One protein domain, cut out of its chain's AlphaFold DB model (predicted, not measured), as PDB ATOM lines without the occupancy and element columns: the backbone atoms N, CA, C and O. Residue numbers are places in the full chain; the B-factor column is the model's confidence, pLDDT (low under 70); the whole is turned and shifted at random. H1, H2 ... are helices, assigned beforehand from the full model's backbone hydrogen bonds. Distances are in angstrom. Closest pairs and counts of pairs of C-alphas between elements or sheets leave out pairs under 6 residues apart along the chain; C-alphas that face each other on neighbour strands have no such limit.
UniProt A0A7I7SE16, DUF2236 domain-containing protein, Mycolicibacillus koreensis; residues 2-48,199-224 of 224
ATOM      1  N   ARG A   2     207.004 145.095 175.259       81.62
ATOM      2  CA  ARG A   2     206.414 144.664 176.551       81.62
ATOM      3  C   ARG A   2     205.970 143.193 176.505       81.62
ATOM      4  O   ARG A   2     205.365 142.773 175.523       81.62
ATOM      5  N   HIS A   3     206.257 142.434 177.566       88.94
ATOM      6  CA  HIS A   3     205.889 141.017 177.761       88.94
ATOM      7  C   HIS A   3     206.094 140.095 176.532       88.94
ATOM      8  O   HIS A   3     205.161 139.395 176.128       88.94
ATOM      9  N   PRO A   4     207.303 140.051 175.941       87.62
ATOM     10  CA  PRO A   4     207.559 139.335 174.685       87.62
ATOM     11  C   PRO A   4     207.230 137.838 174.760       87.62
ATOM     12  O   PRO A   4     206.595 137.304 173.857       87.62
ATOM     13  N   LEU A   5     207.572 137.174 175.870       90.12
ATOM     14  CA  LEU A   5     207.306 135.744 176.063       90.12
ATOM     15  C   LEU A   5     205.807 135.437 176.158       90.12
ATOM     16  O   LEU A   5     205.335 134.462 175.575       90.12
ATOM     17  N   LYS A   6     205.042 136.292 176.856       91.81
ATOM     18  CA  LYS A   6     203.582 136.155 176.944       91.81
ATOM     19  C   LYS A   6     202.965 136.279 175.551       91.81
ATOM     20  O   LYS A   6     202.177 135.416 175.177       91.81
ATOM     21  N   ARG A   7     203.367 137.305 174.789       91.69
ATOM     22  CA  ARG A   7     202.877 137.554 173.424       91.69
ATOM     23  C   ARG A   7     203.215 136.410 172.470       91.69
ATOM     24  O   ARG A   7     202.336 135.946 171.752       91.69
ATOM     25  N   ALA A   8     204.451 135.914 172.508       93.00
ATOM     26  CA  ALA A   8     204.862 134.769 171.700       93.00
ATOM     27  C   ALA A   8     204.015 133.529 172.026       93.00
ATOM     28  O   ALA A   8     203.453 132.916 171.124       93.00
ATOM     29  N   ARG A   9     203.835 133.203 173.315       95.62
ATOM     30  CA  ARG A   9     202.990 132.078 173.745       95.62
ATOM     31  C   ARG A   9     201.554 132.210 173.238       95.62
ATOM     32  O   ARG A   9     201.005 131.223 172.761       95.62
ATOM     33  N   THR A  10     200.933 133.386 173.348       95.81
ATOM     34  CA  THR A  10     199.548 133.581 172.891       95.81
ATOM     35  C   THR A  10     199.427 133.441 171.378       95.81
ATOM     36  O   THR A  10     198.524 132.760 170.912       95.81
ATOM     37  N   THR A  11     200.371 133.976 170.599       94.94
ATOM     38  CA  THR A  11     200.368 133.793 169.138       94.94
ATOM     39  C   THR A  11     200.580 132.328 168.746       94.94
ATOM     40  O   THR A  11     199.865 131.814 167.892       94.94
ATOM     41  N   LEU A  12     201.505 131.615 169.394       97.12
ATOM     42  CA  LEU A  12     201.725 130.185 169.139       97.12
ATOM     43  C   LEU A  12     200.505 129.336 169.527       97.12
ATOM     44  O   LEU A  12     200.143 128.411 168.805       97.12
ATOM     45  N   ALA A  13     199.843 129.665 170.640       97.25
ATOM     46  CA  ALA A  13     198.608 129.003 171.046       97.25
ATOM     47  C   ALA A  13     197.494 129.236 170.024       97.25
ATOM     48  O   ALA A  13     196.839 128.279 169.624       97.25
ATOM     49  N   TYR A  14     197.326 130.480 169.566       97.19
ATOM     50  CA  TYR A  14     196.371 130.835 168.522       97.19
ATOM     51  C   TYR A  14     196.567 129.988 167.259       97.19
ATOM     52  O   TYR A  14     195.624 129.344 166.807       97.19
ATOM     53  N   LEU A  15     197.796 129.927 166.733       96.81
ATOM     54  CA  LEU A  15     198.114 129.143 165.537       96.81
ATOM     55  C   LEU A  15     197.839 127.648 165.743       96.81
ATOM     56  O   LEU A  15     197.232 127.010 164.885       96.81
ATOM     57  N   GLY A  16     198.236 127.093 166.893       96.25
ATOM     58  CA  GLY A  16     197.967 125.693 167.225       96.25
ATOM     59  C   GLY A  16     196.473 125.372 167.313       96.25
ATOM     60  O   GLY A  16     196.032 124.361 166.773       96.25
ATOM     61  N   ILE A  17     195.691 126.244 167.955       97.19
ATOM     62  CA  ILE A  17     194.239 126.086 168.109       97.19
ATOM     63  C   ILE A  17     193.523 126.260 166.765       97.19
ATOM     64  O   ILE A  17     192.623 125.487 166.457       97.19
ATOM     65  N   ALA A  18     193.934 127.225 165.940       96.19
ATOM     66  CA  ALA A  18     193.341 127.437 164.623       96.19
ATOM     67  C   ALA A  18     193.543 126.224 163.698       96.19
ATOM     68  O   ALA A  18     192.624 125.843 162.978       96.19
ATOM     69  N   LEU A  19     194.720 125.593 163.740       93.00
ATOM     70  CA  LEU A  19     195.036 124.449 162.881       93.00
ATOM     71  C   LEU A  19     194.430 123.138 163.392       93.00
ATOM     72  O   LEU A  19     193.786 122.425 162.628       93.00
ATOM     73  N   GLU A  20     194.590 122.832 164.680       92.81
ATOM     74  CA  GLU A  20     194.316 121.494 165.231       92.81
ATOM     75  C   GLU A  20     193.191 121.470 166.277       92.81
ATOM     76  O   GLU A  20     192.816 120.400 166.757       92.81
ATOM     77  N   GLY A  21     192.655 122.629 166.666       94.75
ATOM     78  CA  GLY A  21     191.633 122.728 167.704       94.75
ATOM     79  C   GLY A  21     190.249 122.268 167.245       94.75
ATOM     80  O   GLY A  21     189.906 122.310 166.058       94.75
ATOM     81  N   THR A  22     189.419 121.867 168.208       96.31
ATOM     82  CA  THR A  22     187.979 121.654 167.996       96.31
ATOM     83  C   THR A  22     187.252 122.990 167.823       96.31
ATOM     84  O   THR A  22     187.787 124.050 168.150       96.31
ATOM     85  N   GLN A  23     186.010 122.959 167.330       95.50
ATOM     86  CA  GLN A  23     185.210 124.180 167.205       95.50
ATOM     87  C   GLN A  23     185.001 124.869 168.563       95.50
ATOM     88  O   GLN A  23     185.213 126.070 168.676       95.50
ATOM     89  N   GLU A  24     184.711 124.095 169.612       96.56
ATOM     90  CA  GLU A  24     184.587 124.595 170.988       96.56
ATOM     91  C   GLU A  24     185.867 125.300 171.469       96.56
ATOM     92  O   GLU A  24     185.812 126.389 172.036       96.56
ATOM     93  N   GLN A  25     187.035 124.710 171.204       97.00
ATOM     94  CA  GLN A  25     188.328 125.295 171.563       97.00
ATOM     95  C   GLN A  25     188.599 126.607 170.823       97.00
ATOM     96  O   GLN A  25     189.125 127.549 171.420       97.00
ATOM     97  N   ILE A  26     188.237 126.674 169.541       97.19
ATOM     98  CA  ILE A  26     188.337 127.895 168.739       97.19
ATOM     99  C   ILE A  26     187.406 128.970 169.286       97.19
ATOM    100  O   ILE A  26     187.853 130.094 169.494       97.19
ATOM    101  N   ASP A  27     186.145 128.640 169.561       96.81
ATOM    102  CA  ASP A  27     185.161 129.602 170.057       96.81
ATOM    103  C   ASP A  27     185.550 130.144 171.437       96.81
ATOM    104  O   ASP A  27     185.491 131.355 171.676       96.81
ATOM    105  N   LEU A  28     186.037 129.273 172.319       96.69
ATOM    106  CA  LEU A  28     186.550 129.658 173.628       96.69
ATOM    107  C   LEU A  28     187.771 130.585 173.508       96.69
ATOM    108  O   LEU A  28     187.849 131.618 174.177       96.69
ATOM    109  N   TYR A  29     188.727 130.248 172.640       97.06
ATOM    110  CA  TYR A  29     189.908 131.085 172.445       97.06
ATOM    111  C   TYR A  29     189.563 132.421 171.773       97.06
ATOM    112  O   TYR A  29     190.090 133.462 172.173       97.06
ATOM    113  N   ARG A  30     188.613 132.425 170.826       96.88
ATOM    114  CA  ARG A  30     188.055 133.634 170.203       96.88
ATOM    115  C   ARG A  30     187.515 134.593 171.257       96.88
ATOM    116  O   ARG A  30     187.795 135.785 171.177       96.88
ATOM    117  N   GLN A  31     186.777 134.104 172.256       96.81
ATOM    118  CA  GLN A  31     186.259 134.952 173.337       96.81
ATOM    119  C   GLN A  31     187.387 135.643 174.117       96.81
ATOM    120  O   GLN A  31     187.345 136.860 174.290       96.81
ATOM    121  N   ALA A  32     188.440 134.914 174.500       96.25
ATOM    122  CA  ALA A  32     189.580 135.512 175.202       96.25
ATOM    123  C   ALA A  32     190.367 136.512 174.339       96.25
ATOM    124  O   ALA A  32     190.818 137.547 174.836       96.25
ATOM    125  N   VAL A  33     190.516 136.239 173.040       96.31
ATOM    126  CA  VAL A  33     191.109 137.205 172.104       96.31
ATOM    127  C   VAL A  33     190.237 138.458 172.007       96.31
ATOM    128  O   VAL A  33     190.768 139.564 172.083       96.31
ATOM    129  N   ASN A  34     188.911 138.316 171.933       96.56
ATOM    130  CA  ASN A  34     187.979 139.444 171.866       96.56
ATOM    131  C   ASN A  34     188.054 140.348 173.100       96.56
ATOM    132  O   ASN A  34     187.981 141.571 172.968       96.56
ATOM    133  N   GLU A  35     188.198 139.776 174.295       95.50
ATOM    134  CA  GLU A  35     188.385 140.547 175.531       95.50
ATOM    135  C   GLU A  35     189.637 141.427 175.456       95.50
ATOM    136  O   GLU A  35     189.573 142.620 175.756       95.50
ATOM    137  N   SER A  36     190.749 140.862 174.976       93.44
ATOM    138  CA  SER A  36     191.997 141.597 174.757       93.44
ATOM    139  C   SER A  36     191.840 142.664 173.662       93.44
ATOM    140  O   SER A  36     192.160 143.835 173.871       93.44
ATOM    141  N   HIS A  37     191.265 142.295 172.512       95.81
ATOM    142  CA  HIS A  37     191.086 143.174 171.354       95.81
ATOM    143  C   HIS A  37     190.135 144.347 171.618       95.81
ATOM    144  O   HIS A  37     190.274 145.386 170.978       95.81
ATOM    145  N   ARG A  38     189.212 144.250 172.590       95.69
ATOM    146  CA  ARG A  38     188.271 145.340 172.939       95.69
ATOM    147  C   ARG A  38     188.977 146.642 173.315       95.69
ATOM    148  O   ARG A  38     188.429 147.725 173.101       95.69
ATOM    149  N   GLN A  39     190.184 146.534 173.860       93.88
ATOM    150  CA  GLN A  39     190.999 147.677 174.265       93.88
ATOM    151  C   GLN A  39     191.915 148.186 173.142       93.88
ATOM    152  O   GLN A  39     192.494 149.261 173.265       93.88
ATOM    153  N   VAL A  40     192.063 147.436 172.045       94.62
ATOM    154  CA  VAL A  40     193.026 147.733 170.981       94.62
ATOM    155  C   VAL A  40     192.323 148.475 169.844       94.62
ATOM    156  O   VAL A  40     191.879 147.900 168.851       94.62
ATOM    157  N   ARG A  41     192.204 149.788 170.015       95.88
ATOM    158  CA  ARG A  41     191.622 150.717 169.043       95.88
ATOM    159  C   ARG A  41     192.247 152.093 169.207       95.88
ATOM    160  O   ARG A  41     192.709 152.436 170.294       95.88
ATOM    161  N   SER A  42     192.251 152.870 168.136       95.50
ATOM    162  CA  SER A  42     192.779 154.230 168.143       95.50
ATOM    163  C   SER A  42     192.021 155.129 169.115       95.50
ATOM    164  O   SER A  42     190.793 155.082 169.197       95.50
ATOM    165  N   GLY A  43     192.769 155.961 169.836       94.62
ATOM    166  CA  GLY A  43     192.229 157.066 170.620       94.62
ATOM    167  C   GLY A  43     192.190 158.366 169.806       94.62
ATOM    168  O   GLY A  43     192.671 158.396 168.674       94.62
ATOM    169  N   PRO A  44     191.682 159.467 170.386       92.06
ATOM    170  CA  PRO A  44     191.586 160.760 169.698       92.06
ATOM    171  C   PRO A  44     192.925 161.320 169.196       92.06
ATOM    172  O   PRO A  44     192.947 162.073 168.232       92.06
ATOM    173  N   LEU A  45     194.033 160.948 169.846       93.06
ATOM    174  CA  LEU A  45     195.390 161.402 169.517       93.06
ATOM    175  C   LEU A  45     196.172 160.408 168.645       93.06
ATOM    176  O   LEU A  45     197.358 160.611 168.396       93.06
ATOM    177  N   SER A  46     195.560 159.295 168.233       91.12
ATOM    178  CA  SER A  46     196.257 158.305 167.412       91.12
ATOM    179  C   SER A  46     196.475 158.846 165.994       91.12
ATOM    180  O   SER A  46     195.511 159.296 165.375       91.12
ATOM    181  N   PRO A  47     197.698 158.746 165.441       88.31
ATOM    182  CA  PRO A  47     198.006 159.267 164.105       88.31
ATOM    183  C   PRO A  47     197.302 158.485 162.988       88.31
ATOM    184  O   PRO A  47     197.100 159.002 161.895       88.31
ATOM    185  N   VAL A  48     196.899 157.243 163.271       89.56
ATOM    186  CA  VAL A  48     196.200 156.351 162.344       89.56
ATOM    187  C   VAL A  48     194.929 155.840 163.014       89.56
ATOM    188  O   VAL A  48     194.929 155.532 164.211       89.56
ATOM    189  N   ARG A 199     205.046 113.400 165.026       93.56
ATOM    190  CA  ARG A 199     204.048 114.490 164.989       93.56
ATOM    191  C   ARG A 199     204.144 115.419 166.202       93.56
ATOM    192  O   ARG A 199     204.076 116.627 166.037       93.56
ATOM    193  N   VAL A 200     204.363 114.876 167.401       94.06
ATOM    194  CA  VAL A 200     204.467 115.669 168.641       94.06
ATOM    195  C   VAL A 200     205.605 116.692 168.579       94.06
ATOM    196  O   VAL A 200     205.430 117.817 169.040       94.06
ATOM    197  N   VAL A 201     206.742 116.326 167.979       95.25
ATOM    198  CA  VAL A 201     207.894 117.226 167.814       95.25
ATOM    199  C   VAL A 201     207.635 118.226 166.691       95.25
ATOM    200  O   VAL A 201     207.937 119.401 166.849       95.25
ATOM    201  N   ARG A 202     207.011 117.795 165.588       93.69
ATOM    202  CA  ARG A 202     206.620 118.694 164.486       93.69
ATOM    203  C   ARG A 202     205.641 119.785 164.917       93.69
ATOM    204  O   ARG A 202     205.701 120.895 164.406       93.69
ATOM    205  N   MET A 203     204.762 119.469 165.864       93.56
ATOM    206  CA  MET A 203     203.778 120.406 166.403       93.56
ATOM    207  C   MET A 203     204.333 121.311 167.505       93.56
ATOM    208  O   MET A 203     203.629 122.221 167.941       93.56
ATOM    209  N   PHE A 204     205.556 121.082 167.985       94.31
ATOM    210  CA  PHE A 204     206.186 121.963 168.960       94.31
ATOM    211  C   PHE A 204     206.659 123.259 168.276       94.31
ATOM    212  O   PHE A 204     207.271 123.181 167.213       94.31
ATOM    213  N   PRO A 205     206.430 124.452 168.860       95.75
ATOM    214  CA  PRO A 205     205.840 124.718 170.180       95.75
ATOM    215  C   PRO A 205     204.325 125.026 170.175       95.75
ATOM    216  O   PRO A 205     203.787 125.479 171.185       95.75
ATOM    217  N   LEU A 206     203.611 124.816 169.065       96.31
ATOM    218  CA  LEU A 206     202.173 125.114 168.967       96.31
ATOM    219  C   LEU A 206     201.340 124.259 169.933       96.31
ATOM    220  O   LEU A 206     200.485 124.777 170.651       96.31
ATOM    221  N   ASN A 207     201.623 122.955 169.998       94.69
ATOM    222  CA  ASN A 207     200.927 122.024 170.890       94.69
ATOM    223  C   ASN A 207     201.106 122.378 172.374       94.69
ATOM    224  O   ASN A 207     200.141 122.350 173.136       94.69
ATOM    225  N   THR A 208     202.317 122.747 172.793       96.31
ATOM    226  CA  THR A 208     202.613 123.113 174.183       96.31
ATOM    227  C   THR A 208     201.985 124.451 174.553       96.31
ATOM    228  O   THR A 208     201.419 124.576 175.639       96.31
ATOM    229  N   ALA A 209     202.000 125.433 173.648       97.00
ATOM    230  CA  ALA A 209     201.349 126.722 173.863       97.00
ATOM    231  C   ALA A 209     199.814 126.601 173.955       97.00
ATOM    232  O   ALA A 209     199.196 127.217 174.834       97.00
ATOM    233  N   ALA A 210     199.200 125.779 173.097       96.50
ATOM    234  CA  ALA A 210     197.770 125.481 173.147       96.50
ATOM    235  C   ALA A 210     197.397 124.741 174.443       96.50
ATOM    236  O   ALA A 210     196.486 125.161 175.159       96.50
ATOM    237  N   ALA A 211     198.152 123.704 174.817       95.50
ATOM    238  CA  ALA A 211     197.934 122.978 176.067       95.50
ATOM    239  C   ALA A 211     198.062 123.893 177.296       95.50
ATOM    240  O   ALA A 211     197.197 123.881 178.170       95.50
ATOM    241  N   ALA A 212     199.095 124.741 177.340       95.94
ATOM    242  CA  ALA A 212     199.286 125.709 178.417       95.94
ATOM    243  C   ALA A 212     198.098 126.676 178.540       95.94
ATOM    244  O   ALA A 212     197.670 126.992 179.648       95.94
ATOM    245  N   THR A 213     197.531 127.109 177.412       95.56
ATOM    246  CA  THR A 213     196.353 127.988 177.373       95.56
ATOM    247  C   THR A 213     195.130 127.337 178.016       95.56
ATOM    248  O   THR A 213     194.508 127.939 178.890       95.56
ATOM    249  N   PHE A 214     194.806 126.094 177.655       94.88
ATOM    250  CA  PHE A 214     193.653 125.411 178.249       94.88
ATOM    251  C   PHE A 214     193.886 125.010 179.708       94.88
ATOM    252  O   PHE A 214     192.944 125.004 180.499       94.88
ATOM    253  N   THR A 215     195.134 124.754 180.108       95.94
ATOM    254  CA  THR A 215     195.482 124.598 181.527       95.94
ATOM    255  C   THR A 215     195.202 125.880 182.311       95.94
ATOM    256  O   THR A 215     194.582 125.813 183.369       95.94
ATOM    257  N   LEU A 216     195.575 127.055 181.787       95.19
ATOM    258  CA  LEU A 216     195.243 128.338 182.421       95.19
ATOM    259  C   LEU A 216     193.728 128.529 182.546       95.19
ATOM    260  O   LEU A 216     193.259 128.886 183.624       95.19
ATOM    261  N   HIS A 217     192.970 128.214 181.494       95.06
ATOM    262  CA  HIS A 217     191.511 128.306 181.519       95.06
ATOM    263  C   HIS A 217     190.883 127.430 182.616       95.06
ATOM    264  O   HIS A 217     190.081 127.922 183.409       95.06
ATOM    265  N   ARG A 218     191.301 126.159 182.736       96.00
ATOM    266  CA  ARG A 218     190.831 125.248 183.802       96.00
ATOM    267  C   ARG A 218     191.153 125.768 185.205       96.00
ATOM    268  O   ARG A 218     190.375 125.563 186.129       96.00
ATOM    269  N   LEU A 219     192.271 126.477 185.350       97.00
ATOM    270  CA  LEU A 219     192.678 127.142 186.590       97.00
ATOM    271  C   LEU A 219     192.014 128.517 186.793       97.00
ATOM    272  O   LEU A 219     192.420 129.256 187.689       97.00
ATOM    273  N   ARG A 220     191.022 128.882 185.965       94.81
ATOM    274  CA  ARG A 220     190.337 130.189 185.966       94.81
ATOM    275  C   ARG A 220     191.301 131.374 185.826       94.81
ATOM    276  O   ARG A 220     191.079 132.442 186.391       94.81
ATOM    277  N   ARG A 221     192.391 131.184 185.076       94.31
ATOM    278  CA  ARG A 221     193.366 132.225 184.730       94.31
ATOM    279  C   ARG A 221     193.165 132.701 183.285       94.31
ATOM    280  O   ARG A 221     192.734 131.906 182.447       94.31
ATOM    281  N   PRO A 222     193.520 133.960 182.960       92.81
ATOM    282  CA  PRO A 222     193.406 134.479 181.599       92.81
ATOM    283  C   PRO A 222     194.198 133.649 180.581       92.81
ATOM    284  O   PRO A 222     195.371 133.329 180.792       92.81
ATOM    285  N   MET A 223     193.553 133.328 179.457       93.25
ATOM    286  CA  MET A 223     194.175 132.614 178.337       93.25
ATOM    287  C   MET A 223     195.128 133.503 177.528       93.25
ATOM    288  O   MET A 223     196.139 133.006 177.011       93.25
ATOM    289  N   VAL A 224     194.816 134.802 177.440       90.69
ATOM    290  CA  VAL A 224     195.514 135.825 176.637       90.69
ATOM    291  C   VAL A 224     196.150 136.908 177.502       90.69
ATOM    292  O   VAL A 224     195.745 137.159 178.658       90.69
TER     293      VAL A 224
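This is residues 2 to 48 and 199 to 224 of the 224 residues of the protein "DUF2236 domain-containing protein" of Mycolicibacillus koreensis (UniProt A0A7I7SE16). H1 and H2 form a helical hairpin that opens as a narrow V, and H4 crosses H1. Residues 37 to 48 stick out as a long arm that runs on from H2, and short H3 lies toward the opposite end. The printed part has 73 residues with four named helices, H1 to H4 in chain order, and no named strand: class all helix. It is loose, with a radius of gyration of the C-alphas of 14.0 A, and spans 48 by 22 by 21 A.

H1, residues 4 to 20, measures 24.1 A from C-alpha 4 at (207.559, 139.335, 174.685). H2 is residues 23 to 37, 20.3 A; H4 is residues 206 to 218, 18.7 A, ending at C-alpha 218 (190.831, 125.248, 183.802); H3 is residues 199 to 202, 5.0 A.

H1 touches H4, about perpendicular at 81 degrees; the closest C-alphas, of Ala 13 and Ala 210, are 4.2 A apart. With residues 14 to 18 alone, H1 touches H2, at a shallow tilt of 31 degrees, opposite ways; the closest C-alphas are those of Ile 17 and Ile 26, 6.2 A. H2 and H4 are near each other. H3 is close to H4 but not clearly touching, at 7.6 A between the closest C-alphas, of Val 200 and Asn 207. In H1, H2 and H4 every O i to N i+4 pair is within hydrogen-bond range; H3 is too short for one.

Residues 49 to 198 are not printed, and C-alphas 48 and 199 are 42.7 A apart. The links H1 to H2 and H3 to H4 are tight. No printed residue is under 70 in pLDDT.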